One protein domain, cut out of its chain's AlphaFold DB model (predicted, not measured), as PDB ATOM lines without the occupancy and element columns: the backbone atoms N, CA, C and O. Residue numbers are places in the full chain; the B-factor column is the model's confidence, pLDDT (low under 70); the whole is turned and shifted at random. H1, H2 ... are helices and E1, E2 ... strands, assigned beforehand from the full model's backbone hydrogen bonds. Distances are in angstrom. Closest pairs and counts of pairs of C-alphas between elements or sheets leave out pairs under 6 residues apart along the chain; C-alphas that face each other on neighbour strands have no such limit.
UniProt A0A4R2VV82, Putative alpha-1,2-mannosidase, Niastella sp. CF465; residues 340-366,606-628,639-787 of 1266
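Overview. This is residues 340 to 366, 606 to 628 and 639 to 787 of the 1266 residues of the protein "Putative alpha-1,2-mannosidase" of Niastella sp. CF465 (UniProt A0A4R2VV82). A strongly twisted wall of six strands, E1, E4, E5, E9, E6 and E7, has helices H5 and H4 and a smaller three-stranded sheet, E2, E3 and E8, over one face. H1 sits by the E1 edge, H6 bridges the two sheets, and H2 is the outlying helix beyond H3. The printed part has 199 residues with six named helices and nine named strands, in the order E1 H1 H2 H3 H4 H5 E2 E3 E4 E5 E6 E7 E8 H6 E9. The large sheet, in order E1 E4 E5 E9 E6 E7, is mixed, the small one antiparallel, and the class mixed. The whole is compact, with a radius of gyration of the C-alphas of 16.3 A and spans of 47 by 41 by 33 A.

Arrangement. E1, residues 340 to 343, is antiparallel to E4, residues 713 to 717, with N 341 and O 715 3.0 A apart. H1, residues 347 to 359, only grazes the large sheet and touches H5, residues 682 to 692, at a steep tilt of 46 degrees, the closest C-alphas being Ala 356 and Ser 684, 4.4 A. H2, residues 608 to 620, is close to but not clearly touching H3, residues 642 to 648, with C-alphas Ile 612 and Phe 646 closest at 7.3 A. H3 and H4, residues 652 to 666, form a helical hairpin at a shallow tilt of 18 degrees, closest at C-alphas Phe 644 and Thr 655, 5.3 A. H4 touches H5 with residues 659 to 663 alone, closest at C-alphas Cys 663 and Tyr 687, 6.3 A. E2, residues 694 to 696, and E3, residues 703 to 706, form a hairpin, N 695 to O 705 2.9 A; E3 is antiparallel to E8, residues 756 to 758, N 704 to O 757 2.8 A. H3 and H4 are on one face of this small sheet, two layers, one of helices and one of strands; H3, at a height over the sheet of 9.2 A, is over none of its strands, but only just, with 2 of its 7 C-alphas falling on each of E2, E3 and E8; H5 stands at the sheet's level, with a height of 1.8 A. E4 and E5, residues 727 to 733, form a hairpin, N 714 to O 730 2.8 A. E5 is parallel to E9, residues 766 to 773, N 731 to O 768 2.8 A. E9 is antiparallel to E6, residues 741 to 747, N 743 to O 771 2.7 A. E6 and E7, residues 750 to 752, form a hairpin, N 752 to O 745 2.9 A. H6, residues 759 to 763, only grazes both sheets. Every O i to N i+4 pair is within hydrogen-bond range in H1, H2, H4, H5 and H6; H3 has 0 of 3, but 3 of 4 O i to N i+3 pairs.

Along the chain. E1 begins at C-alpha 340 (107.524, 186.816, 161.787). H4 is 20.8 A long from C-alpha 652 (130.245, 178.625, 156.573), H1 18.3 A and H2 18.1 A. E9, 23.0 A, ends at C-alpha 773 (127.890, 175.412, 169.679); E5 measures 18.9 A and E6 17.2 A.

Size, cuts and confidence. The C-alphas farthest apart, Ile 366 and Gly 606, lie 48.1 A apart across the cut of residues 367 to 605. Residues 629 to 638 are also not printed, with 11.7 A from C-alpha 628 to C-alpha 639. The link from H4 to H5, 15 residues, is long. Mean pLDDT of the printed part is 95.8; residues 784 to 787 are under 70.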
ATOM      1  N   ILE A 340     106.378 187.520 161.207       98.50
ATOM      2  CA  ILE A 340     107.524 186.816 161.787       98.50
ATOM      3  C   ILE A 340     107.404 186.773 163.311       98.50
ATOM      4  O   ILE A 340     107.325 187.797 163.989       98.50
ATOM      5  N   LYS A 341     107.416 185.565 163.874       98.25
ATOM      6  CA  LYS A 341     107.377 185.355 165.328       98.25
ATOM      7  C   LYS A 341     108.719 184.841 165.815       98.25
ATOM      8  O   LYS A 341     109.243 183.894 165.234       98.25
ATOM      9  N   ILE A 342     109.245 185.433 166.883       98.25
ATOM     10  CA  ILE A 342     110.539 185.063 167.468       98.25
ATOM     11  C   ILE A 342     110.388 184.602 168.924       98.25
ATOM     12  O   ILE A 342     109.556 185.119 169.666       98.25
ATOM     13  N   GLU A 343     111.212 183.642 169.345       97.00
ATOM     14  CA  GLU A 343     111.368 183.222 170.745       97.00
ATOM     15  C   GLU A 343     112.859 183.143 171.121       97.00
ATOM     16  O   GLU A 343     113.714 182.755 170.316       97.00
ATOM     17  N   GLY A 344     113.187 183.450 172.376       95.06
ATOM     18  CA  GLY A 344     114.568 183.608 172.848       95.06
ATOM     19  C   GLY A 344     115.124 185.010 172.583       95.06
ATOM     20  O   GLY A 344     114.367 185.926 172.263       95.06
ATOM     21  N   GLY A 345     116.439 185.172 172.744       94.75
ATOM     22  CA  GLY A 345     117.098 186.483 172.702       94.75
ATOM     23  C   GLY A 345     116.789 187.363 173.922       94.75
ATOM     24  O   GLY A 345     115.950 187.042 174.768       94.75
ATOM     25  N   THR A 346     117.502 188.475 174.017       96.44
ATOM     26  CA  THR A 346     117.304 189.546 175.000       96.44
ATOM     27  C   THR A 346     116.152 190.473 174.594       96.44
ATOM     28  O   THR A 346     115.735 190.508 173.436       96.44
ATOM     29  N   GLU A 347     115.625 191.261 175.536       96.25
ATOM     30  CA  GLU A 347     114.585 192.260 175.230       96.25
ATOM     31  C   GLU A 347     115.088 193.357 174.278       96.25
ATOM     32  O   GLU A 347     114.316 193.868 173.466       96.25
ATOM     33  N   GLU A 348     116.383 193.686 174.331       97.12
ATOM     34  CA  GLU A 348     117.020 194.574 173.358       97.12
ATOM     35  C   GLU A 348     116.982 193.972 171.950       97.12
ATOM     36  O   GLU A 348     116.473 194.614 171.036       97.12
ATOM     37  N   GLU A 349     117.419 192.720 171.777       98.19
ATOM     38  CA  GLU A 349     117.417 192.054 170.465       98.19
ATOM     39  C   GLU A 349     116.002 191.947 169.877       98.19
ATOM     40  O   GLU A 349     115.819 192.169 168.679       98.19
ATOM     41  N   LYS A 350     114.984 191.670 170.707       98.44
ATOM     42  CA  LYS A 350     113.571 191.668 170.282       98.44
ATOM     43  C   LYS A 350     113.087 193.056 169.866       98.44
ATOM     44  O   LYS A 350     112.389 193.178 168.861       98.44
ATOM     45  N   THR A 351     113.467 194.091 170.617       98.62
ATOM     46  CA  THR A 351     113.147 195.490 170.297       98.62
ATOM     47  C   THR A 351     113.758 195.900 168.962       98.62
ATOM     48  O   THR A 351     113.058 196.422 168.095       98.62
ATOM     49  N   VAL A 352     115.039 195.591 168.755       98.75
ATOM     50  CA  VAL A 352     115.742 195.832 167.489       98.75
ATOM     51  C   VAL A 352     115.075 195.068 166.346       98.75
ATOM     52  O   VAL A 352     114.781 195.664 165.315       98.75
ATOM     53  N   PHE A 353     114.761 193.782 166.526       98.88
ATOM     54  CA  PHE A 353     114.147 192.962 165.479       98.88
ATOM     55  C   PHE A 353     112.775 193.466 165.043       98.88
ATOM     56  O   PHE A 353     112.542 193.649 163.851       98.88
ATOM     57  N   TYR A 354     111.866 193.714 165.987       98.81
ATOM     58  CA  TYR A 354     110.526 194.174 165.637       98.81
ATOM     59  C   TYR A 354     110.514 195.616 165.133       98.81
ATOM     60  O   TYR A 354     109.678 195.947 164.294       98.81
ATOM     61  N   THR A 355     111.456 196.456 165.568       98.88
ATOM     62  CA  THR A 355     111.620 197.800 164.999       98.88
ATOM     63  C   THR A 355     112.186 197.753 163.581       98.88
ATOM     64  O   THR A 355     111.672 198.441 162.704       98.88
ATOM     65  N   ALA A 356     113.177 196.899 163.321       98.88
ATOM     66  CA  ALA A 356     113.675 196.666 161.971       98.88
ATOM     67  C   ALA A 356     112.537 196.165 161.065       98.88
ATOM     68  O   ALA A 356     112.261 196.757 160.026       98.88
ATOM     69  N   LEU A 357     111.784 195.147 161.497       98.81
ATOM     70  CA  LEU A 357     110.634 194.647 160.743       98.81
ATOM     71  C   LEU A 357     109.591 195.751 160.485       98.81
ATOM     72  O   LEU A 357     109.094 195.849 159.366       98.81
ATOM     73  N   TYR A 358     109.314 196.612 161.472       98.88
ATOM     74  CA  TYR A 358     108.464 197.799 161.314       98.88
ATOM     75  C   TYR A 358     108.962 198.719 160.188       98.88
ATOM     76  O   TYR A 358     108.176 199.036 159.297       98.88
ATOM     77  N   HIS A 359     110.253 199.073 160.157       98.81
ATOM     78  CA  HIS A 359     110.807 199.928 159.098       98.81
ATOM     79  C   HIS A 359     110.680 199.307 157.699       98.81
ATOM     80  O   HIS A 359     110.306 200.007 156.760       98.81
ATOM     81  N   THR A 360     110.865 197.984 157.556       98.69
ATOM     82  CA  THR A 360     110.708 197.301 156.249       98.69
ATOM     83  C   THR A 360     109.290 197.347 155.672       98.69
ATOM     84  O   THR A 360     109.088 196.975 154.515       98.69
ATOM     85  N   MET A 361     108.306 197.741 156.488       98.50
ATOM     86  CA  MET A 361     106.888 197.774 156.135       98.50
ATOM     87  C   MET A 361     106.308 199.192 156.162       98.50
ATOM     88  O   MET A 361     105.090 199.346 156.167       98.50
ATOM     89  N   ILE A 362     107.148 200.232 156.184       98.44
ATOM     90  CA  ILE A 362     106.711 201.614 155.929       98.44
ATOM     91  C   ILE A 362     106.548 201.830 154.419       98.44
ATOM     92  O   ILE A 362     105.524 202.343 153.976       98.44
ATOM     93  N   ASP A 363     107.532 201.379 153.638       97.94
ATOM     94  CA  ASP A 363     107.609 201.526 152.184       97.94
ATOM     95  C   ASP A 363     107.931 200.176 151.496       97.94
ATOM     96  O   ASP A 363     108.520 199.292 152.127       97.94
ATOM     97  N   PRO A 364     107.533 199.961 150.223       97.69
ATOM     98  CA  PRO A 364     106.842 200.897 149.332       97.69
ATOM     99  C   PRO A 364     105.364 201.073 149.700       97.69
ATOM    100  O   PRO A 364     104.598 200.103 149.823       97.69
ATOM    101  N   ARG A 365     104.946 202.324 149.870       97.06
ATOM    102  CA  ARG A 365     103.586 202.656 150.302       97.06
ATOM    103  C   ARG A 365     102.579 202.659 149.164       97.06
ATOM    104  O   ARG A 365     102.925 202.817 147.992       97.06
ATOM    105  N   ILE A 366     101.314 202.531 149.540       96.88
ATOM    106  CA  ILE A 366     100.180 202.750 148.644       96.88
ATOM    107  C   ILE A 366     100.114 204.224 148.213       96.88
ATOM    108  O   ILE A 366     100.377 205.129 149.008       96.88
ATOM    109  N   GLY A 606     142.702 184.499 141.751       84.94
ATOM    110  CA  GLY A 606     143.765 183.548 142.087       84.94
ATOM    111  C   GLY A 606     143.308 182.352 142.925       84.94
ATOM    112  O   GLY A 606     144.128 181.740 143.611       84.94
ATOM    113  N   GLY A 607     142.023 181.997 142.865       87.94
ATOM    114  CA  GLY A 607     141.468 180.787 143.465       87.94
ATOM    115  C   GLY A 607     140.892 180.973 144.870       87.94
ATOM    116  O   GLY A 607     141.017 182.017 145.508       87.94
ATOM    117  N   ARG A 608     140.226 179.918 145.350       92.25
ATOM    118  CA  ARG A 608     139.415 179.924 146.577       92.25
ATOM    119  C   ARG A 608     140.171 180.429 147.807       92.25
ATOM    120  O   ARG A 608     139.655 181.278 148.527       92.25
ATOM    121  N   ASP A 609     141.364 179.899 148.060       90.94
ATOM    122  CA  ASP A 609     142.100 180.207 149.291       90.94
ATOM    123  C   ASP A 609     142.608 181.657 149.300       90.94
ATOM    124  O   ASP A 609     142.571 182.311 150.342       90.94
ATOM    125  N   SER A 610     142.978 182.193 148.131       92.75
ATOM    126  CA  SER A 610     143.329 183.606 147.943       92.75
ATOM    127  C   SER A 610     142.142 184.513 148.269       92.75
ATOM    128  O   SER A 610     142.286 185.458 149.044       92.75
ATOM    129  N   VAL A 611     140.949 184.177 147.766       96.25
ATOM    130  CA  VAL A 611     139.719 184.930 148.058       96.25
ATOM    131  C   VAL A 611     139.347 184.867 149.537       96.25
ATOM    132  O   VAL A 611     139.038 185.900 150.123       96.25
ATOM    133  N   ILE A 612     139.408 183.691 150.176       96.00
ATOM    134  CA  ILE A 612     139.137 183.573 151.621       96.00
ATOM    135  C   ILE A 612     140.127 184.424 152.424       96.00
ATOM    136  O   ILE A 612     139.718 185.108 153.361       96.00
ATOM    137  N   SER A 613     141.411 184.408 152.058       97.25
ATOM    138  CA  SER A 613     142.431 185.233 152.709       97.25
ATOM    139  C   SER A 613     142.140 186.728 152.550       97.25
ATOM    140  O   SER A 613     142.229 187.473 153.526       97.25
ATOM    141  N   ASP A 614     141.758 187.174 151.352       97.75
ATOM    142  CA  ASP A 614     141.426 188.578 151.097       97.75
ATOM    143  C   ASP A 614     140.123 189.010 151.787       97.75
ATOM    144  O   ASP A 614     140.050 190.134 152.279       97.75
ATOM    145  N   LEU A 615     139.115 188.139 151.891       98.31
ATOM    146  CA  LEU A 615     137.911 188.403 152.684       98.31
ATOM    147  C   LEU A 615     138.240 188.506 154.176       98.31
ATOM    148  O   LEU A 615     137.778 189.420 154.851       98.31
ATOM    149  N   LEU A 616     139.071 187.608 154.710       98.31
ATOM    150  CA  LEU A 616     139.513 187.699 156.102       98.31
ATOM    151  C   LEU A 616     140.308 188.981 156.355       98.31
ATOM    152  O   LEU A 616     140.110 189.612 157.387       98.31
ATOM    153  N   HIS A 617     141.161 189.407 155.421       98.25
ATOM    154  CA  HIS A 617     141.828 190.704 155.513       98.25
ATOM    155  C   HIS A 617     140.816 191.858 155.517       98.25
ATOM    156  O   HIS A 617     140.948 192.776 156.327       98.25
ATOM    157  N   PHE A 618     139.796 191.799 154.657       98.44
ATOM    158  CA  PHE A 618     138.736 192.800 154.595       98.44
ATOM    159  C   PHE A 618     138.046 192.939 155.952       98.44
ATOM    160  O   PHE A 618     138.041 194.019 156.527       98.44
ATOM    161  N   PHE A 619     137.564 191.837 156.521       98.50
ATOM    162  CA  PHE A 619     136.846 191.879 157.789       98.50
ATOM    163  C   PHE A 619     137.740 192.110 159.021       98.50
ATOM    164  O   PHE A 619     137.324 192.782 159.962       98.50
ATOM    165  N   ASN A 620     138.973 191.598 159.053       97.25
ATOM    166  CA  ASN A 620     139.867 191.779 160.208       97.25
ATOM    167  C   ASN A 620     140.347 193.228 160.377       97.25
ATOM    168  O   ASN A 620     140.730 193.609 161.480       97.25
ATOM    169  N   ASN A 621     140.333 194.024 159.306       97.75
ATOM    170  CA  ASN A 621     140.651 195.451 159.364       97.75
ATOM    171  C   ASN A 621     139.411 196.340 159.566       97.75
ATOM    172  O   ASN A 621     139.533 197.562 159.650       97.75
ATOM    173  N   THR A 622     138.219 195.748 159.662       97.62
ATOM    174  CA  THR A 622     136.985 196.491 159.902       97.62
ATOM    175  C   THR A 622     136.904 196.994 161.346       97.62
ATOM    176  O   THR A 622     137.041 196.203 162.284       97.62
ATOM    177  N   PRO A 623     136.621 198.292 161.564       95.81
ATOM    178  CA  PRO A 623     136.372 198.836 162.893       95.81
ATOM    179  C   PRO A 623     135.175 198.170 163.581       95.81
ATOM    180  O   PRO A 623     134.147 197.906 162.961       95.81
ATOM    181  N   ALA A 624     135.267 197.968 164.898       93.94
ATOM    182  CA  ALA A 624     134.227 197.276 165.664       93.94
ATOM    183  C   ALA A 624     132.850 197.970 165.633       93.94
ATOM    184  O   ALA A 624     131.840 197.298 165.819       93.94
ATOM    185  N   ASN A 625     132.810 199.288 165.406       92.31
ATOM    186  CA  ASN A 625     131.578 200.078 165.340       92.31
ATOM    187  C   ASN A 625     130.838 199.970 163.994       92.31
ATOM    188  O   ASN A 625     129.703 200.420 163.922       92.31
ATOM    189  N   LEU A 626     131.463 199.399 162.954       95.06
ATOM    190  CA  LEU A 626     130.888 199.196 161.615       95.06
ATOM    191  C   LEU A 626     130.384 200.466 160.901       95.06
ATOM    192  O   LEU A 626     129.725 200.351 159.867       95.06
ATOM    193  N   LEU A 627     130.729 201.650 161.420       93.19
ATOM    194  CA  LEU A 627     130.490 202.948 160.784       93.19
ATOM    195  C   LEU A 627     131.331 203.082 159.506       93.19
ATOM    196  O   LEU A 627     132.165 202.226 159.201       93.19
ATOM    197  N   TRP A 628     131.149 204.189 158.787       92.44
ATOM    198  CA  TRP A 628     131.866 204.489 157.550       92.44
ATOM    199  C   TRP A 628     133.385 204.251 157.648       92.44
ATOM    200  O   TRP A 628     134.064 204.832 158.496       92.44
ATOM    201  N   VAL A 639     128.538 196.254 150.229       97.94
ATOM    202  CA  VAL A 639     129.171 195.181 151.000       97.94
ATOM    203  C   VAL A 639     128.173 194.280 151.729       97.94
ATOM    204  O   VAL A 639     128.587 193.292 152.333       97.94
ATOM    205  N   HIS A 640     126.868 194.565 151.692       98.69
ATOM    206  CA  HIS A 640     125.863 193.842 152.484       98.69
ATOM    207  C   HIS A 640     125.841 192.328 152.217       98.69
ATOM    208  O   HIS A 640     125.600 191.555 153.144       98.69
ATOM    209  N   HIS A 641     126.156 191.873 150.998       98.25
ATOM    210  CA  HIS A 641     126.191 190.445 150.637       98.25
ATOM    211  C   HIS A 641     127.498 189.729 151.029       98.25
ATOM    212  O   HIS A 641     127.534 188.500 151.111       98.25
ATOM    213  N   VAL A 642     128.577 190.478 151.271       98.69
ATOM    214  CA  VAL A 642     129.946 189.958 151.433       98.69
ATOM    215  C   VAL A 642     130.105 188.928 152.565       98.69
ATOM    216  O   VAL A 642     130.792 187.929 152.335       98.69
ATOM    217  N   PRO A 643     129.473 189.062 153.755       98.56
ATOM    218  CA  PRO A 643     129.631 188.087 154.841       98.56
ATOM    219  C   PRO A 643     129.142 186.690 154.455       98.56
ATOM    220  O   PRO A 643     129.602 185.685 154.999       98.56
ATOM    221  N   PHE A 644     128.219 186.613 153.502       98.56
ATOM    222  CA  PHE A 644     127.588 185.375 153.068       98.56
ATOM    223  C   PHE A 644     128.357 184.693 151.921       98.56
ATOM    224  O   PHE A 644     128.112 183.526 151.622       98.56
ATOM    225  N   LEU A 645     129.358 185.361 151.327       98.12
ATOM    226  CA  LEU A 645     130.249 184.743 150.338       98.12
ATOM    227  C   LEU A 645     131.066 183.587 150.933       98.12
ATOM    228  O   LEU A 645     131.423 182.662 150.205       98.12
ATOM    229  N   PHE A 646     131.326 183.573 152.246       98.38
ATOM    230  CA  PHE A 646     132.026 182.445 152.866       98.38
ATOM    231  C   PHE A 646     131.256 181.123 152.736       98.38
ATOM    232  O   PHE A 646     131.899 180.088 152.550       98.38
ATOM    233  N   ASN A 647     129.916 181.130 152.737       97.50
ATOM    234  CA  ASN A 647     129.125 179.930 152.440       97.50
ATOM    235  C   ASN A 647     129.383 179.430 151.010       97.50
ATOM    236  O   ASN A 647     129.684 178.253 150.818       97.50
ATOM    237  N   ARG A 648     129.388 180.329 150.014       94.88
ATOM    238  CA  ARG A 648     129.715 180.005 148.606       94.88
ATOM    239  C   ARG A 648     131.131 179.434 148.445       94.88
ATOM    240  O   ARG A 648     131.394 178.647 147.539       94.88
ATOM    241  N   LEU A 649     132.032 179.787 149.361       95.06
ATOM    242  CA  LEU A 649     133.416 179.318 149.411       95.06
ATOM    243  C   LEU A 649     133.607 178.078 150.309       95.06
ATOM    244  O   LEU A 649     134.743 177.664 150.536       95.06
ATOM    245  N   GLY A 650     132.545 177.461 150.836       93.44
ATOM    246  CA  GLY A 650     132.649 176.284 151.710       93.44
ATOM    247  C   GLY A 650     133.340 176.573 153.050       93.44
ATOM    248  O   GLY A 650     134.052 175.722 153.581       93.44
ATOM    249  N   ALA A 651     133.194 177.793 153.574       96.38
ATOM    250  CA  ALA A 651     133.699 178.220 154.879       96.38
ATOM    251  C   ALA A 651     132.578 178.785 155.781       96.38
ATOM    252  O   ALA A 651     132.713 179.889 156.314       96.38
ATOM    253  N   PRO A 652     131.462 178.059 155.987       97.62
ATOM    254  CA  PRO A 652     130.245 178.625 156.573       97.62
ATOM    255  C   PRO A 652     130.385 179.114 158.016       97.62
ATOM    256  O   PRO A 652     129.652 180.000 158.453       97.62
ATOM    257  N   TRP A 653     131.363 178.600 158.767       98.38
ATOM    258  CA  TRP A 653     131.657 179.099 160.111       98.38
ATOM    259  C   TRP A 653     132.084 180.578 160.113       98.38
ATOM    260  O   TRP A 653     131.867 181.262 161.107       98.38
ATOM    261  N   LEU A 654     132.651 181.093 159.015       98.44
ATOM    262  CA  LEU A 654     132.993 182.514 158.888       98.44
ATOM    263  C   LEU A 654     131.758 183.372 158.594       98.44
ATOM    264  O   LEU A 654     131.638 184.453 159.163       98.44
ATOM    265  N   THR A 655     130.806 182.886 157.786       98.69
ATOM    266  CA  THR A 655     129.500 183.552 157.639       98.69
ATOM    267  C   THR A 655     128.792 183.647 158.986       98.69
ATOM    268  O   THR A 655     128.317 184.719 159.341       98.69
ATOM    269  N   GLN A 656     128.780 182.561 159.765       98.69
ATOM    270  CA  GLN A 656     128.167 182.517 161.098       98.69
ATOM    271  C   GLN A 656     128.807 183.515 162.073       98.69
ATOM    272  O   GLN A 656     128.094 184.195 162.810       98.69
ATOM    273  N   GLU A 657     130.140 183.624 162.074       98.12
ATOM    274  CA  GLU A 657     130.850 184.594 162.913       98.12
ATOM    275  C   GLU A 657     130.498 186.034 162.529       98.12
ATOM    276  O   GLU A 657     130.083 186.822 163.384       98.12
ATOM    277  N   TRP A 658     130.663 186.385 161.249       98.38
ATOM    278  CA  TRP A 658     130.505 187.765 160.801       98.38
ATOM    279  C   TRP A 658     129.049 188.214 160.820       98.38
ATOM    280  O   TRP A 658     128.790 189.323 161.280       98.38
ATOM    281  N   SER A 659     128.090 187.360 160.442       98.31
ATOM    282  CA  SER A 659     126.668 187.717 160.523       98.31
ATOM    283  C   SER A 659     126.259 188.051 161.960       98.31
ATOM    284  O   SER A 659     125.589 189.055 162.183       98.31
ATOM    285  N   ARG A 660     126.719 187.275 162.956       97.75
ATOM    286  CA  ARG A 660     126.424 187.549 164.374       97.75
ATOM    287  C   ARG A 660     127.103 188.809 164.875       97.75
ATOM    288  O   ARG A 660     126.440 189.618 165.515       97.75
ATOM    289  N   LYS A 661     128.387 189.007 164.559       97.81
ATOM    290  CA  LYS A 661     129.117 190.236 164.915       97.81
ATOM    291  C   LYS A 661     128.426 191.481 164.372       97.81
ATOM    292  O   LYS A 661     128.294 192.461 165.097       97.81
ATOM    293  N   ILE A 662     127.981 191.438 163.118       98.56
ATOM    294  CA  ILE A 662     127.303 192.566 162.481       98.56
ATOM    295  C   ILE A 662     125.952 192.822 163.148       98.56
ATOM    296  O   ILE A 662     125.723 193.946 163.583       98.56
ATOM    297  N   CYS A 663     125.109 191.798 163.339       98.44
ATOM    298  CA  CYS A 663     123.845 191.948 164.069       98.44
ATOM    299  C   CYS A 663     124.039 192.584 165.457       98.44
ATOM    300  O   CYS A 663     123.266 193.456 165.829       98.44
ATOM    301  N   THR A 664     125.075 192.185 166.203       96.50
ATOM    302  CA  THR A 664     125.357 192.727 167.543       96.50
ATOM    303  C   THR A 664     125.906 194.155 167.520       96.50
ATOM    304  O   THR A 664     125.603 194.940 168.414       96.50
ATOM    305  N   ASN A 665     126.740 194.505 166.541       96.94
ATOM    306  CA  ASN A 665     127.480 195.767 166.577       96.94
ATOM    307  C   ASN A 665     126.835 196.885 165.757       96.94
ATOM    308  O   ASN A 665     127.042 198.051 166.091       96.94
ATOM    309  N   ALA A 666     126.069 196.559 164.715       96.94
ATOM    310  CA  ALA A 666     125.462 197.550 163.830       96.94
ATOM    311  C   ALA A 666     124.052 197.993 164.248       96.94
ATOM    312  O   ALA A 666     123.581 199.019 163.758       96.94
ATOM    313  N   TYR A 667     123.395 197.243 165.140       98.25
ATOM    314  CA  TYR A 667     121.989 197.442 165.480       98.25
ATOM    315  C   TYR A 667     121.779 197.474 166.992       98.25
ATOM    316  O   TYR A 667     122.135 196.529 167.690       98.25
ATOM    317  N   HIS A 668     121.183 198.556 167.499       97.25
ATOM    318  CA  HIS A 668     121.004 198.789 168.940       97.25
ATOM    319  C   HIS A 668     119.652 199.426 169.244       97.25
ATOM    320  O   HIS A 668     119.135 200.208 168.443       97.25
ATOM    321  N   ASN A 669     119.107 199.191 170.440       97.62
ATOM    322  CA  ASN A 669     117.906 199.894 170.904       97.62
ATOM    323  C   ASN A 669     118.245 201.309 171.411       97.62
ATOM    324  O   ASN A 669     118.178 201.608 172.604       97.62
ATOM    325  N   LYS A 670     118.645 202.187 170.490       96.00
ATOM    326  CA  LYS A 670     118.971 203.595 170.748       96.00
ATOM    327  C   LYS A 670     118.639 204.445 169.524       96.00
ATOM    328  O   LYS A 670     118.476 203.921 168.428       96.00
ATOM    329  N   VAL A 671     118.592 205.762 169.702       95.81
ATOM    330  CA  VAL A 671     118.349 206.725 168.611       95.81
ATOM    331  C   VAL A 671     119.351 206.545 167.468       95.81
ATOM    332  O   VAL A 671     118.971 206.379 166.319       95.81
ATOM    333  N   GLU A 672     120.635 206.456 167.801       94.00
ATOM    334  CA  GLU A 672     121.750 206.171 166.882       94.00
ATOM    335  C   GLU A 672     121.892 204.663 166.597       94.00
ATOM    336  O   GLU A 672     122.992 204.132 166.459       94.00
ATOM    337  N   GLY A 673     120.786 203.924 166.672       94.56
ATOM    338  CA  GLY A 673     120.782 202.466 166.688       94.56
ATOM    339  C   GLY A 673     121.098 201.820 165.351       94.56
ATOM    340  O   GLY A 673     121.305 200.617 165.336       94.56
ATOM    341  N   LEU A 674     121.157 202.603 164.273       96.12
ATOM    342  CA  LEU A 674     121.580 202.193 162.939       96.12
ATOM    343  C   LEU A 674     122.894 202.897 162.599       96.12
ATOM    344  O   LEU A 674     123.024 204.098 162.826       96.12
ATOM    345  N   VAL A 675     123.851 202.154 162.047       95.19
ATOM    346  CA  VAL A 675     125.193 202.664 161.696       95.19
ATOM    347  C   VAL A 675     125.248 203.481 160.401       95.19
ATOM    348  O   VAL A 675     126.251 204.141 160.151       95.19
ATOM    349  N   GLY A 676     124.190 203.446 159.595       94.06
ATOM    350  CA  GLY A 676     124.039 204.190 158.344       94.06
ATOM    351  C   GLY A 676     122.582 204.570 158.122       94.06
ATOM    352  O   GLY A 676     121.749 204.336 159.005       94.06
ATOM    353  N   ASN A 677     122.286 205.176 156.977       94.75
ATOM    354  CA  ASN A 677     120.918 205.477 156.553       94.75
ATOM    355  C   ASN A 677     120.053 204.211 156.551       94.75
ATOM    356  O   ASN A 677     120.561 203.109 156.423       94.75
ATOM    357  N   GLU A 678     118.751 204.346 156.793       96.50
ATOM    358  CA  GLU A 678     117.861 203.175 156.834       96.50
ATOM    359  C   GLU A 678     117.501 202.674 155.422       96.50
ATOM    360  O   GLU A 678     117.189 201.493 155.254       96.50
ATOM    361  N   ASP A 679     117.599 203.571 154.430       96.50
ATOM    362  CA  ASP A 679     117.434 203.334 152.994       96.50
ATOM    363  C   ASP A 679     116.167 202.544 152.655       96.50
ATOM    364  O   ASP A 679     116.171 201.514 151.976       96.50
ATOM    365  N   VAL A 680     115.042 203.072 153.148       96.81
ATOM    366  CA  VAL A 680     113.687 202.619 152.801       96.81
ATOM    367  C   VAL A 680     113.486 201.127 153.119       96.81
ATOM    368  O   VAL A 680     112.929 200.353 152.340       96.81
ATOM    369  N   GLY A 681     113.963 200.691 154.284       97.88
ATOM    370  CA  GLY A 681     113.846 199.313 154.745       97.88
ATOM    371  C   GLY A 681     115.066 198.432 154.479       97.88
ATOM    372  O   GLY A 681     115.086 197.309 154.985       97.88
ATOM    373  N   GLN A 682     116.060 198.859 153.692       98.50
ATOM    374  CA  GLN A 682     117.163 197.983 153.269       98.50
ATOM    375  C   GLN A 682     118.034 197.529 154.448       98.50
ATOM    376  O   GLN A 682     118.209 196.320 154.649       98.50
ATOM    377  N   MET A 683     118.509 198.462 155.279       98.19
ATOM    378  CA  MET A 683     119.312 198.131 156.463       98.19
ATOM    379  C   MET A 683     118.540 197.248 157.439       98.19
ATOM    380  O   MET A 683     119.072 196.282 157.992       98.19
ATOM    381  N   SER A 684     117.260 197.547 157.643       98.81
ATOM    382  CA  SER A 684     116.410 196.775 158.540       98.81
ATOM    383  C   SER A 684     116.131 195.365 158.005       98.81
ATOM    384  O   SER A 684     116.143 194.397 158.767       98.81
ATOM    385  N   ALA A 685     115.937 195.214 156.694       98.88
ATOM    386  CA  ALA A 685     115.702 193.920 156.065       98.88
ATOM    387  C   ALA A 685     116.935 193.014 156.107       98.88
ATOM    388  O   ALA A 685     116.787 191.808 156.320       98.88
ATOM    389  N   TRP A 686     118.140 193.584 155.972       98.88
ATOM    390  CA  TRP A 686     119.387 192.849 156.184       98.88
ATOM    391  C   TRP A 686     119.409 192.205 157.576       98.88
ATOM    392  O   TRP A 686     119.607 190.991 157.691       98.88
ATOM    393  N   TYR A 687     119.114 192.991 158.622       98.88
ATOM    394  CA  TYR A 687     119.059 192.491 159.998       98.88
ATOM    395  C   TYR A 687     117.983 191.425 160.176       98.88
ATOM    396  O   TYR A 687     118.272 190.364 160.721       98.88
ATOM    397  N   VAL A 688     116.756 191.676 159.706       98.94
ATOM    398  CA  VAL A 688     115.635 190.733 159.855       98.94
ATOM    399  C   VAL A 688     115.974 189.381 159.232       98.94
ATOM    400  O   VAL A 688     115.778 188.353 159.881       98.94
ATOM    401  N   LEU A 689     116.514 189.362 158.012       98.88
ATOM    402  CA  LEU A 689     116.920 188.131 157.334       98.88
ATOM    403  C   LEU A 689     118.066 187.444 158.096       98.88
ATOM    404  O   LEU A 689     117.908 186.312 158.571       98.88
ATOM    405  N   ALA A 690     119.186 188.144 158.305       98.81
ATOM    406  CA  ALA A 690     120.380 187.565 158.915       98.81
ATOM    407  C   ALA A 690     120.132 187.069 160.351       98.81
ATOM    408  O   ALA A 690     120.576 185.974 160.697       98.81
ATOM    409  N   ALA A 691     119.379 187.814 161.167       98.81
ATOM    410  CA  ALA A 691     119.006 187.420 162.526       98.81
ATOM    411  C   ALA A 691     118.016 186.243 162.557       98.81
ATOM    412  O   ALA A 691     117.996 185.489 163.536       98.81
ATOM    413  N   SER A 692     117.234 186.059 161.486       98.75
ATOM    414  CA  SER A 692     116.323 184.920 161.309       98.75
ATOM    415  C   SER A 692     117.027 183.629 160.888       98.75
ATOM    416  O   SER A 692     116.417 182.563 160.960       98.75
ATOM    417  N   GLY A 693     118.298 183.695 160.480       98.38
ATOM    418  CA  GLY A 693     119.073 182.520 160.078       98.38
ATOM    419  C   GLY A 693     119.277 182.354 158.573       98.38
ATOM    420  O   GLY A 693     119.812 181.323 158.171       98.38
ATOM    421  N   ILE A 694     118.842 183.305 157.737       98.50
ATOM    422  CA  ILE A 694     118.888 183.187 156.271       98.50
ATOM    423  C   ILE A 694     119.250 184.520 155.605       98.50
ATOM    424  O   ILE A 694     118.833 185.562 156.083       98.50
ATOM    425  N   HIS A 695     119.975 184.537 154.485       98.69
ATOM    426  CA  HIS A 695     120.168 185.769 153.704       98.69
ATOM    427  C   HIS A 695     120.472 185.482 152.221       98.69
ATOM    428  O   HIS A 695     121.280 184.598 151.934       98.69
ATOM    429  N   PRO A 696     119.879 186.201 151.250       97.69
ATOM    430  CA  PRO A 696     120.228 186.049 149.837       97.69
ATOM    431  C   PRO A 696     121.569 186.726 149.504       97.69
ATOM    432  O   PRO A 696     121.876 187.805 150.001       97.69
ATOM    433  N   VAL A 697     122.372 186.122 148.628       97.31
ATOM    434  CA  VAL A 697     123.566 186.781 148.046       97.31
ATOM    435  C   VAL A 697     123.261 187.384 146.680       97.31
ATOM    436  O   VAL A 697     123.814 188.416 146.317       97.31
ATOM    437  N   CYS A 698     122.396 186.720 145.915       97.94
ATOM    438  CA  CYS A 698     122.150 187.009 144.511       97.94
ATOM    439  C   CYS A 698     120.638 186.983 144.238       97.94
ATOM    440  O   CYS A 698     120.132 185.956 143.798       97.94
ATOM    441  N   PRO A 699     119.883 188.057 144.528       97.81
ATOM    442  CA  PRO A 699     118.469 188.135 144.149       97.81
ATOM    443  C   PRO A 699     118.287 187.808 142.653       97.81
ATOM    444  O   PRO A 699     119.089 188.233 141.821       97.81
ATOM    445  N   GLY A 700     117.304 186.979 142.304       94.31
ATOM    446  CA  GLY A 700     117.201 186.330 140.985       94.31
ATOM    447  C   GLY A 700     117.712 184.880 140.966       94.31
ATOM    448  O   GLY A 700     117.296 184.093 140.116       94.31
ATOM    449  N   ASP A 701     118.565 184.507 141.924       92.19
ATOM    450  CA  ASP A 701     118.830 183.132 142.363       92.19
ATOM    451  C   ASP A 701     117.877 182.816 143.526       92.19
ATOM    452  O   ASP A 701     117.698 183.628 144.433       92.19
ATOM    453  N   THR A 702     117.263 181.634 143.544       97.00
ATOM    454  CA  THR A 702     116.301 181.253 144.599       97.00
ATOM    455  C   THR A 702     116.972 180.881 145.922       97.00
ATOM    456  O   THR A 702     116.293 180.525 146.881       97.00
ATOM    457  N   ARG A 703     118.299 180.969 145.997       97.19
ATOM    458  CA  ARG A 703     119.110 180.512 147.121       97.19
ATOM    459  C   ARG A 703     119.219 181.540 148.252       97.19
ATOM    460  O   ARG A 703     119.581 182.696 148.034       97.19
ATOM    461  N   TYR A 704     119.042 181.059 149.480       98.50
ATOM    462  CA  TYR A 704     119.307 181.772 150.727       98.50
ATOM    463  C   TYR A 704     120.444 181.096 151.486       98.50
ATOM    464  O   TYR A 704     120.365 179.918 151.808       98.50
ATOM    465  N   GLU A 705     121.496 181.832 151.815       98.50
ATOM    466  CA  GLU A 705     122.583 181.342 152.658       98.50
ATOM    467  C   GLU A 705     122.100 181.180 154.104       98.50
ATOM    468  O   GLU A 705     121.474 182.090 154.644       98.50
ATOM    469  N   ILE A 706     122.406 180.050 154.748       98.69
ATOM    470  CA  ILE A 706     122.129 179.849 156.174       98.69
ATOM    471  C   ILE A 706     123.160 180.644 156.981       98.69
ATOM    472  O   ILE A 706     124.372 180.456 156.839       98.69
ATOM    473  N   THR A 707     122.668 181.529 157.840       98.56
ATOM    474  CA  THR A 707     123.463 182.369 158.744       98.56
ATOM    475  C   THR A 707     123.468 181.768 160.154       98.56
ATOM    476  O   THR A 707     122.966 180.669 160.383       98.56
ATOM    477  N   SER A 708     124.037 182.477 161.131       98.44
ATOM    478  CA  SER A 708     123.817 182.147 162.542       98.44
ATOM    479  C   SER A 708     122.642 182.970 163.095       98.44
ATOM    480  O   SER A 708     122.755 184.198 163.151       98.44
ATOM    481  N   PRO A 709     121.521 182.333 163.499       98.38
ATOM    482  CA  PRO A 709     120.355 183.045 164.020       98.38
ATOM    483  C   PRO A 709     120.637 183.735 165.358       98.38
ATOM    484  O   PRO A 709     121.392 183.220 166.186       98.38
ATOM    485  N   VAL A 710     119.970 184.858 165.621       98.56
ATOM    486  CA  VAL A 710     120.015 185.553 166.926       98.56
ATOM    487  C   VAL A 710     119.046 184.912 167.924       98.56
ATOM    488  O   VAL A 710     119.366 184.754 169.100       98.56
ATOM    489  N   PHE A 711     117.878 184.478 167.449       98.62
ATOM    490  CA  PHE A 711     116.812 183.927 168.287       98.62
ATOM    491  C   PHE A 711     116.866 182.398 168.354       98.62
ATOM    492  O   PHE A 711     117.467 181.733 167.510       98.62
ATOM    493  N   SER A 712     116.254 181.816 169.385       98.19
ATOM    494  CA  SER A 712     116.188 180.355 169.553       98.19
ATOM    495  C   SER A 712     115.135 179.704 168.656       98.19
ATOM    496  O   SER A 712     115.246 178.527 168.320       98.19
ATOM    497  N   LYS A 713     114.124 180.471 168.238       98.69
ATOM    498  CA  LYS A 713     113.106 180.039 167.285       98.69
ATOM    499  C   LYS A 713     112.582 181.231 166.502       98.69
ATOM    500  O   LYS A 713     112.323 182.279 167.090       98.69
ATOM    501  N   ILE A 714     112.412 181.050 165.198       98.81
ATOM    502  CA  ILE A 714     111.870 182.038 164.267       98.81
ATOM    503  C   ILE A 714     110.824 181.343 163.404       98.81
ATOM    504  O   ILE A 714     111.105 180.298 162.827       98.81
ATOM    505  N   VAL A 715     109.623 181.903 163.313       98.75
ATOM    506  CA  VAL A 715     108.527 181.380 162.491       98.75
ATOM    507  C   VAL A 715     108.162 182.420 161.443       98.75
ATOM    508  O   VAL A 715     107.609 183.464 161.785       98.75
ATOM    509  N   LEU A 716     108.432 182.107 160.180       98.56
ATOM    510  CA  LEU A 716     108.022 182.882 159.014       98.56
ATOM    511  C   LEU A 716     106.618 182.426 158.607       98.56
ATOM    512  O   LEU A 716     106.431 181.258 158.261       98.56
ATOM    513  N   GLN A 717     105.629 183.315 158.682       97.50
ATOM    514  CA  GLN A 717     104.285 183.056 158.164       97.50
ATOM    515  C   GLN A 717     104.294 183.272 156.653       97.50
ATOM    516  O   GLN A 717     104.654 184.351 156.186       97.50
ATOM    517  N   LEU A 718     103.905 182.246 155.905       97.31
ATOM    518  CA  LEU A 718     103.962 182.259 154.449       97.31
ATOM    519  C   LEU A 718     102.591 182.608 153.872       97.31
ATOM    520  O   LEU A 718     101.553 182.286 154.451       97.31
ATOM    521  N   ASP A 719     102.586 183.275 152.723       94.81
ATOM    522  CA  ASP A 719     101.351 183.607 152.023       94.81
ATOM    523  C   ASP A 719     100.830 182.393 151.242       94.81
ATOM    524  O   ASP A 719     101.492 181.906 150.324       94.81
ATOM    525  N   SER A 720      99.629 181.917 151.574       94.25
ATOM    526  CA  SER A 720      99.027 180.725 150.963       94.25
ATOM    527  C   SER A 720      98.755 180.847 149.459       94.25
ATOM    528  O   SER A 720      98.489 179.837 148.811       94.25
ATOM    529  N   HIS A 721      98.771 182.058 148.893       93.81
ATOM    530  CA  HIS A 721      98.650 182.240 147.447       93.81
ATOM    531  C   HIS A 721      99.956 181.905 146.708       93.81
ATOM    532  O   HIS A 721      99.916 181.457 145.564       93.81
ATOM    533  N   TYR A 722     101.105 182.090 147.363       95.19
ATOM    534  CA  TYR A 722     102.434 181.947 146.758       95.19
ATOM    535  C   TYR A 722     103.242 180.770 147.330       95.19
ATOM    536  O   TYR A 722     104.193 180.309 146.703       95.19
ATOM    537  N   ALA A 723     102.849 180.246 148.491       95.75
ATOM    538  CA  ALA A 723     103.505 179.149 149.187       95.75
ATOM    539  C   ALA A 723     102.538 177.982 149.437       95.75
ATOM    540  O   ALA A 723     101.342 178.167 149.657       95.75
ATOM    541  N   LYS A 724     103.070 176.754 149.425       94.19
ATOM    542  CA  LYS A 724     102.300 175.535 149.734       94.19
ATOM    543  C   LYS A 724     102.171 175.308 151.238       94.19
ATOM    544  O   LYS A 724     101.179 174.739 151.689       94.19
ATOM    545  N   GLY A 725     103.199 175.684 151.995       92.94
ATOM    546  CA  GLY A 725     103.205 175.601 153.449       92.94
ATOM    547  C   GLY A 725     102.613 176.852 154.089       92.94
ATOM    548  O   GLY A 725     102.713 177.941 153.539       92.94
ATOM    549  N   ASN A 726     102.055 176.708 155.292       95.25
ATOM    550  CA  ASN A 726     101.542 177.848 156.065       95.25
ATOM    551  C   ASN A 726     102.665 178.635 156.763       95.25
ATOM    552  O   ASN A 726     102.547 179.832 157.003       95.25
ATOM    553  N   SER A 727     103.751 177.951 157.133       97.94
ATOM    554  CA  SER A 727     104.879 178.560 157.835       97.94
ATOM    555  C   SER A 727     106.175 177.787 157.624       97.94
ATOM    556  O   SER A 727     106.153 176.555 157.541       97.94
ATOM    557  N   PHE A 728     107.298 178.496 157.664       98.75
ATOM    558  CA  PHE A 728     108.637 177.921 157.763       98.75
ATOM    559  C   PHE A 728     109.271 178.324 159.097       98.75
ATOM    560  O   PHE A 728     109.249 179.495 159.469       98.75
ATOM    561  N   THR A 729     109.803 177.358 159.844       98.88
ATOM    562  CA  THR A 729     110.359 177.584 161.184       98.88
ATOM    563  C   THR A 729     111.850 177.283 161.218       98.88
ATOM    564  O   THR A 729     112.264 176.195 160.834       98.88
ATOM    565  N   VAL A 730     112.647 178.201 161.756       98.88
ATOM    566  CA  VAL A 730     114.049 177.969 162.121       98.88
ATOM    567  C   VAL A 730     114.122 177.768 163.633       98.88
ATOM    568  O   VAL A 730     113.676 178.629 164.387       98.88
ATOM    569  N   ILE A 731     114.664 176.641 164.094       98.88
ATOM    570  CA  ILE A 731     114.883 176.334 165.516       98.88
ATOM    571  C   ILE A 731     116.386 176.239 165.763       98.88
ATOM    572  O   ILE A 731     117.029 175.332 165.251       98.88
ATOM    573  N   ALA A 732     116.943 177.122 166.587       98.69
ATOM    574  CA  ALA A 732     118.352 177.124 166.969       98.69
ATOM    575  C   ALA A 732     118.520 176.591 168.403       98.69
ATOM    576  O   ALA A 732     118.430 177.327 169.391       98.69
ATOM    577  N   LYS A 733     118.759 175.283 168.526       98.50
ATOM    578  CA  LYS A 733     118.990 174.599 169.807       98.50
ATOM    579  C   LYS A 733     120.316 175.061 170.403       98.50
ATOM    580  O   LYS A 733     121.306 175.187 169.690       98.50
ATOM    581  N   ASN A 734     120.334 175.299 171.713       97.56
ATOM    582  CA  ASN A 734     121.508 175.785 172.447       97.56
ATOM    583  C   ASN A 734     122.042 177.155 171.982       97.56
ATOM    584  O   ASN A 734     123.189 177.482 172.283       97.56
ATOM    585  N   ASN A 735     121.244 177.971 171.282       97.31
ATOM    586  CA  ASN A 735     121.670 179.303 170.843       97.31
ATOM    587  C   ASN A 735     121.951 180.234 172.037       97.31
ATOM    588  O   ASN A 735     121.204 180.261 173.015       97.31
ATOM    589  N   SER A 736     123.039 180.999 171.964       95.62
ATOM    590  CA  SER A 736     123.390 182.027 172.950       95.62
ATOM    591  C   SER A 736     124.383 183.028 172.355       95.62
ATOM    592  O   SER A 736     124.838 182.861 171.224       95.62
ATOM    593  N   ALA A 737     124.781 184.042 173.126       92.06
ATOM    594  CA  ALA A 737     125.870 184.948 172.744       92.06
ATOM    595  C   ALA A 737     127.221 184.226 172.551       92.06
ATOM    596  O   ALA A 737     128.092 184.730 171.850       92.06
ATOM    597  N   LYS A 738     127.409 183.046 173.168       95.62
ATOM    598  CA  LYS A 738     128.618 182.219 173.005       95.62
ATOM    599  C   LYS A 738     128.459 181.160 171.917       95.62
ATOM    600  O   LYS A 738     129.409 180.875 171.200       95.62
ATOM    601  N   ASN A 739     127.273 180.568 171.804       97.88
ATOM    602  CA  ASN A 739     127.005 179.468 170.884       97.88
ATOM    603  C   ASN A 739     126.521 180.011 169.541       97.88
ATOM    604  O   ASN A 739     125.323 180.034 169.266       97.88
ATOM    605  N   VAL A 740     127.471 180.473 168.731       97.94
ATOM    606  CA  VAL A 740     127.199 181.119 167.440       97.94
ATOM    607  C   VAL A 740     127.393 180.188 166.245       97.94
ATOM    608  O   VAL A 740     126.954 180.533 165.152       97.94
ATOM    609  N   TYR A 741     128.010 179.017 166.425       98.81
ATOM    610  CA  TYR A 741     128.377 178.139 165.316       98.81
ATOM    611  C   TYR A 741     127.441 176.942 165.176       98.81
ATOM    612  O   TYR A 741     127.176 176.240 166.152       98.81
ATOM    613  N   ILE A 742     127.007 176.646 163.955       98.69
ATOM    614  CA  ILE A 742     126.177 175.481 163.642       98.69
ATOM    615  C   ILE A 742     127.048 174.223 163.688       98.69
ATOM    616  O   ILE A 742     128.056 174.115 162.991       98.69
ATOM    617  N   GLN A 743     126.656 173.264 164.522       98.31
ATOM    618  CA  GLN A 743     127.323 171.975 164.691       98.31
ATOM    619  C   GLN A 743     126.732 170.908 163.770       98.31
ATOM    620  O   GLN A 743     127.456 170.042 163.293       98.31
ATOM    621  N   ARG A 744     125.420 170.963 163.532       97.12
ATOM    622  CA  ARG A 744     124.672 170.117 162.595       97.12
ATOM    623  C   ARG A 744     123.326 170.772 162.304       97.12
ATOM    624  O   ARG A 744     122.831 171.540 163.133       97.12
ATOM    625  N   ALA A 745     122.716 170.409 161.185       98.12
ATOM    626  CA  ALA A 745     121.372 170.839 160.835       98.12
ATOM    627  C   ALA A 745     120.486 169.655 160.437       98.12
ATOM    628  O   ALA A 745     120.964 168.600 160.014       98.12
ATOM    629  N   SER A 746     119.178 169.840 160.565       98.06
ATOM    630  CA  SER A 746     118.185 168.963 159.963       98.06
ATOM    631  C   SER A 746     117.063 169.779 159.341       98.06
ATOM    632  O   SER A 746     116.625 170.769 159.921       98.06
ATOM    633  N   LEU A 747     116.589 169.359 158.172       98.12
ATOM    634  CA  LEU A 747     115.451 169.956 157.487       98.12
ATOM    635  C   LEU A 747     114.322 168.928 157.481       98.12
ATOM    636  O   LEU A 747     114.473 167.823 156.955       98.12
ATOM    637  N   ASN A 748     113.201 169.268 158.114       96.88
ATOM    638  CA  ASN A 748     112.042 168.387 158.270       96.88
ATOM    639  C   ASN A 748     112.411 167.017 158.880       96.88
ATOM    640  O   ASN A 748     111.955 165.968 158.424       96.88
ATOM    641  N   GLY A 749     113.284 167.035 159.897       94.62
ATOM    642  CA  GLY A 749     113.745 165.851 160.632       94.62
ATOM    643  C   GLY A 749     114.815 165.012 159.925       94.62
ATOM    644  O   GLY A 749     115.275 164.019 160.486       94.62
ATOM    645  N   LYS A 750     115.235 165.389 158.712       95.25
ATOM    646  CA  LYS A 750     116.298 164.702 157.965       95.25
ATOM    647  C   LYS A 750     117.621 165.455 158.097       95.25
ATOM    648  O   LYS A 750     117.587 166.681 158.029       95.25
ATOM    649  N   PRO A 751     118.772 164.768 158.246       95.81
ATOM    650  CA  PRO A 751     120.080 165.423 158.249       95.81
ATOM    651  C   PRO A 751     120.248 166.356 157.048       95.81
ATOM    652  O   PRO A 751     119.903 165.987 155.923       95.81
ATOM    653  N   TYR A 752     120.749 167.562 157.301       94.75
ATOM    654  CA  TYR A 752     120.919 168.601 156.295       94.75
ATOM    655  C   TYR A 752     122.352 169.128 156.341       94.75
ATOM    656  O   TYR A 752     122.766 169.755 157.313       94.75
ATOM    657  N   GLU A 753     123.117 168.834 155.293       92.69
ATOM    658  CA  GLU A 753     124.556 169.134 155.216       92.69
ATOM    659  C   GLU A 753     124.866 170.352 154.331       92.69
ATOM    660  O   GLU A 753     126.032 170.691 154.140       92.69
ATOM    661  N   GLN A 754     123.840 171.014 153.782       93.06
ATOM    662  CA  GLN A 754     123.996 172.241 152.999       93.06
ATOM    663  C   GLN A 754     123.990 173.468 153.921       93.06
ATOM    664  O   GLN A 754     123.274 173.508 154.921       93.06
ATOM    665  N   CYS A 755     124.771 174.491 153.566       96.12
ATOM    666  CA  CYS A 755     124.824 175.783 154.263       96.12
ATOM    667  C   CYS A 755     123.919 176.849 153.621       96.12
ATOM    668  O   CYS A 755     124.139 178.047 153.783       96.12
ATOM    669  N   TRP A 756     122.904 176.426 152.878       97.38
ATOM    670  CA  TRP A 756     121.955 177.278 152.169       97.38
ATOM    671  C   TRP A 756     120.607 176.561 152.060       97.38
ATOM    672  O   TRP A 756     120.556 175.366 152.304       97.38
ATOM    673  N   LEU A 757     119.541 177.279 151.717       97.56
ATOM    674  CA  LEU A 757     118.201 176.771 151.409       97.56
ATOM    675  C   LEU A 757     117.770 177.280 150.034       97.56
ATOM    676  O   LEU A 757     118.117 178.405 149.666       97.56
ATOM    677  N   ASP A 758     116.973 176.509 149.300       97.75
ATOM    678  CA  ASP A 758     116.237 177.060 148.163       97.75
ATOM    679  C   ASP A 758     114.949 177.748 148.645       97.75
ATOM    680  O   ASP A 758     114.347 177.360 149.650       97.75
ATOM    681  N   HIS A 759     114.469 178.756 147.917       98.12
ATOM    682  CA  HIS A 759     113.177 179.381 148.186       98.12
ATOM    683  C   HIS A 759     112.042 178.353 148.204       98.12
ATOM    684  O   HIS A 759     111.121 178.485 149.005       98.12
ATOM    685  N   ALA A 760     112.113 177.319 147.365       97.31
ATOM    686  CA  ALA A 760     111.143 176.235 147.347       97.31
ATOM    687  C   ALA A 760     111.105 175.451 148.670       97.31
ATOM    688  O   ALA A 760     110.023 175.015 149.064       97.31
ATOM    689  N   ASP A 761     112.233 175.315 149.378       97.25
ATOM    690  CA  ASP A 761     112.272 174.686 150.706       97.25
ATOM    691  C   ASP A 761     111.511 175.536 151.731       97.25
ATOM    692  O   ASP A 761     110.741 175.013 152.536       97.25
ATOM    693  N   ILE A 762     111.677 176.862 151.662       98.31
ATOM    694  CA  ILE A 762     110.943 177.812 152.505       98.31
ATOM    695  C   ILE A 762     109.453 177.791 152.142       98.31
ATOM    696  O   ILE A 762     108.615 177.605 153.020       98.31
ATOM    697  N   ALA A 763     109.106 177.917 150.858       97.62
ATOM    698  CA  ALA A 763     107.729 177.977 150.357       97.62
ATOM    699  C   ALA A 763     106.947 176.662 150.538       97.62
ATOM    700  O   ALA A 763     105.713 176.666 150.603       97.62
ATOM    701  N   ALA A 764     107.632 175.521 150.638       97.44
ATOM    702  CA  ALA A 764     107.018 174.255 151.031       97.44
ATOM    703  C   ALA A 764     106.573 174.247 152.507       97.44
ATOM    704  O   ALA A 764     105.702 173.460 152.882       97.44
ATOM    705  N   GLY A 765     107.133 175.141 153.327       96.50
ATOM    706  CA  GLY A 765     106.987 175.149 154.775       96.50
ATOM    707  C   GLY A 765     107.769 174.024 155.450       96.50
ATOM    708  O   GLY A 765     108.382 173.168 154.810       96.50
ATOM    709  N   GLY A 766     107.744 174.024 156.781       97.62
ATOM    710  CA  GLY A 766     108.425 173.011 157.584       97.62
ATOM    711  C   GLY A 766     109.366 173.597 158.626       97.62
ATOM    712  O   GLY A 766     109.156 174.714 159.102       97.62
ATOM    713  N   VAL A 767     110.368 172.813 159.024       98.75
ATOM    714  CA  VAL A 767     111.271 173.138 160.133       98.75
ATOM    715  C   VAL A 767     112.726 172.883 159.744       98.75
ATOM    716  O   VAL A 767     113.104 171.742 159.474       98.75
ATOM    717  N   LEU A 768     113.549 173.930 159.779       98.81
ATOM    718  CA  LEU A 768     115.006 173.841 159.840       98.81
ATOM    719  C   LEU A 768     115.430 173.857 161.311       98.81
ATOM    720  O   LEU A 768     115.285 174.866 161.995       98.81
ATOM    721  N   GLU A 769     115.968 172.750 161.811       98.88
ATOM    722  CA  GLU A 769     116.578 172.697 163.139       98.88
ATOM    723  C   GLU A 769     118.101 172.786 163.037       98.88
ATOM    724  O   GLU A 769     118.727 172.015 162.311       98.88
ATOM    725  N   LEU A 770     118.695 173.683 163.817       98.75
ATOM    726  CA  LEU A 770     120.125 173.933 163.925       98.75
ATOM    727  C   LEU A 770     120.582 173.613 165.349       98.75
ATOM    728  O   LEU A 770     120.008 174.099 166.323       98.75
ATOM    729  N   GLU A 771     121.627 172.805 165.483       98.62
ATOM    730  CA  GLU A 771     122.314 172.587 166.757       98.62
ATOM    731  C   GLU A 771     123.468 173.585 166.869       98.62
ATOM    732  O   GLU A 771     124.404 173.517 166.075       98.62
ATOM    733  N   MET A 772     123.424 174.500 167.838       98.56
ATOM    734  CA  MET A 772     124.436 175.547 167.998       98.56
ATOM    735  C   MET A 772     125.527 175.141 168.999       98.56
ATOM    736  O   MET A 772     125.281 174.412 169.958       98.56
ATOM    737  N   GLY A 773     126.741 175.658 168.814       98.31
ATOM    738  CA  GLY A 773     127.890 175.412 169.679       98.31
ATOM    739  C   GLY A 773     128.886 176.580 169.696       98.31
ATOM    740  O   GLY A 773     128.814 177.472 168.848       98.31
ATOM    741  N   PRO A 774     129.805 176.608 170.678       97.19
ATOM    742  CA  PRO A 774     130.719 177.732 170.892       97.19
ATOM    743  C   PRO A 774     131.976 177.699 170.014       97.19
ATOM    744  O   PRO A 774     132.674 178.703 169.917       97.19
ATOM    745  N   ALA A 775     132.278 176.562 169.383       97.81
ATOM    746  CA  ALA A 775     133.428 176.390 168.503       97.81
ATOM    747  C   ALA A 775     132.971 176.088 167.064       97.81
ATOM    748  O   ALA A 775     131.951 175.418 166.880       97.81
ATOM    749  N   PRO A 776     133.712 176.547 166.040       97.81
ATOM    750  CA  PRO A 776     133.346 176.315 164.650       97.81
ATOM    751  C   PRO A 776     133.432 174.826 164.293       97.81
ATOM    752  O   PRO A 776     134.487 174.209 164.450       97.81
ATOM    753  N   ASN A 777     132.355 174.264 163.736       96.19
ATOM    754  CA  ASN A 777     132.413 172.966 163.069       96.19
ATOM    755  C   ASN A 777     132.802 173.159 161.595       96.19
ATOM    756  O   ASN A 777     131.984 173.559 160.771       96.19
ATOM    757  N   LYS A 778     134.054 172.844 161.250       93.12
ATOM    758  CA  LYS A 778     134.574 172.973 159.875       93.12
ATOM    759  C   LYS A 778     134.166 171.826 158.937       93.12
ATOM    760  O   LYS A 778     134.515 171.851 157.759       93.12
ATOM    761  N   ASN A 779     133.444 170.831 159.455       88.94
ATOM    762  CA  ASN A 779     132.996 169.665 158.696       88.94
ATOM    763  C   ASN A 779     131.534 169.764 158.235       88.94
ATOM    764  O   ASN A 779     131.132 168.970 157.395       88.94
ATOM    765  N   TRP A 780     130.748 170.709 158.760       92.81
ATOM    766  CA  TRP A 780     129.362 170.932 158.333       92.81
ATOM    767  C   TRP A 780     129.301 172.032 157.266       92.81
ATOM    768  O   TRP A 780     129.964 173.062 157.405       92.81
ATOM    769  N   GLY A 781     128.518 171.827 156.202       86.31
ATOM    770  CA  GLY A 781     128.300 172.844 155.166       86.31
ATOM    771  C   GLY A 781     129.547 173.237 154.361       86.31
ATOM    772  O   GLY A 781     129.585 174.324 153.789       86.31
ATOM    773  N   ASN A 782     130.588 172.397 154.340       80.12
ATOM    774  CA  ASN A 782     131.888 172.709 153.729       80.12
ATOM    775  C   ASN A 782     131.986 172.365 152.228       80.12
ATOM    776  O   ASN A 782     133.059 172.494 151.634       80.12
ATOM    777  N   GLN A 783     130.881 171.946 151.608       70.50
ATOM    778  CA  GLN A 783     130.798 171.756 150.163       70.50
ATOM    779  C   GLN A 783     130.843 173.131 149.490       70.50
ATOM    780  O   GLN A 783     129.914 173.923 149.621       70.50
ATOM    781  N   ALA A 784     131.945 173.449 148.810       58.34
ATOM    782  CA  ALA A 784     132.031 174.680 148.033       58.34
ATOM    783  C   ALA A 784     131.179 174.562 146.759       58.34
ATOM    784  O   ALA A 784     131.233 173.536 146.079       58.34
ATOM    785  N   ASP A 785     130.529 175.658 146.356       55.91
ATOM    786  CA  ASP A 785     129.834 175.814 145.059       55.91
ATOM    787  C   ASP A 785     130.804 175.789 143.853       55.91
ATOM    788  O   ASP A 785     130.436 176.106 142.726       55.91
ATOM    789  N   MET A 786     132.065 175.399 144.061       51.19
ATOM    790  CA  MET A 786     133.101 175.266 143.031       51.19
ATOM    791  C   MET A 786     132.841 174.087 142.073       51.19
ATOM    792  O   MET A 786     133.663 173.809 141.200       51.19
ATOM    793  N   GLN A 787     131.710 173.388 142.219       35.84
ATOM    794  CA  GLN A 787     131.171 172.546 141.159       35.84
ATOM    795  C   GLN A 787     130.628 173.462 140.063       35.84
ATOM    796  O   GLN A 787     129.597 174.107 140.225       35.84
TER     797      GLN A 787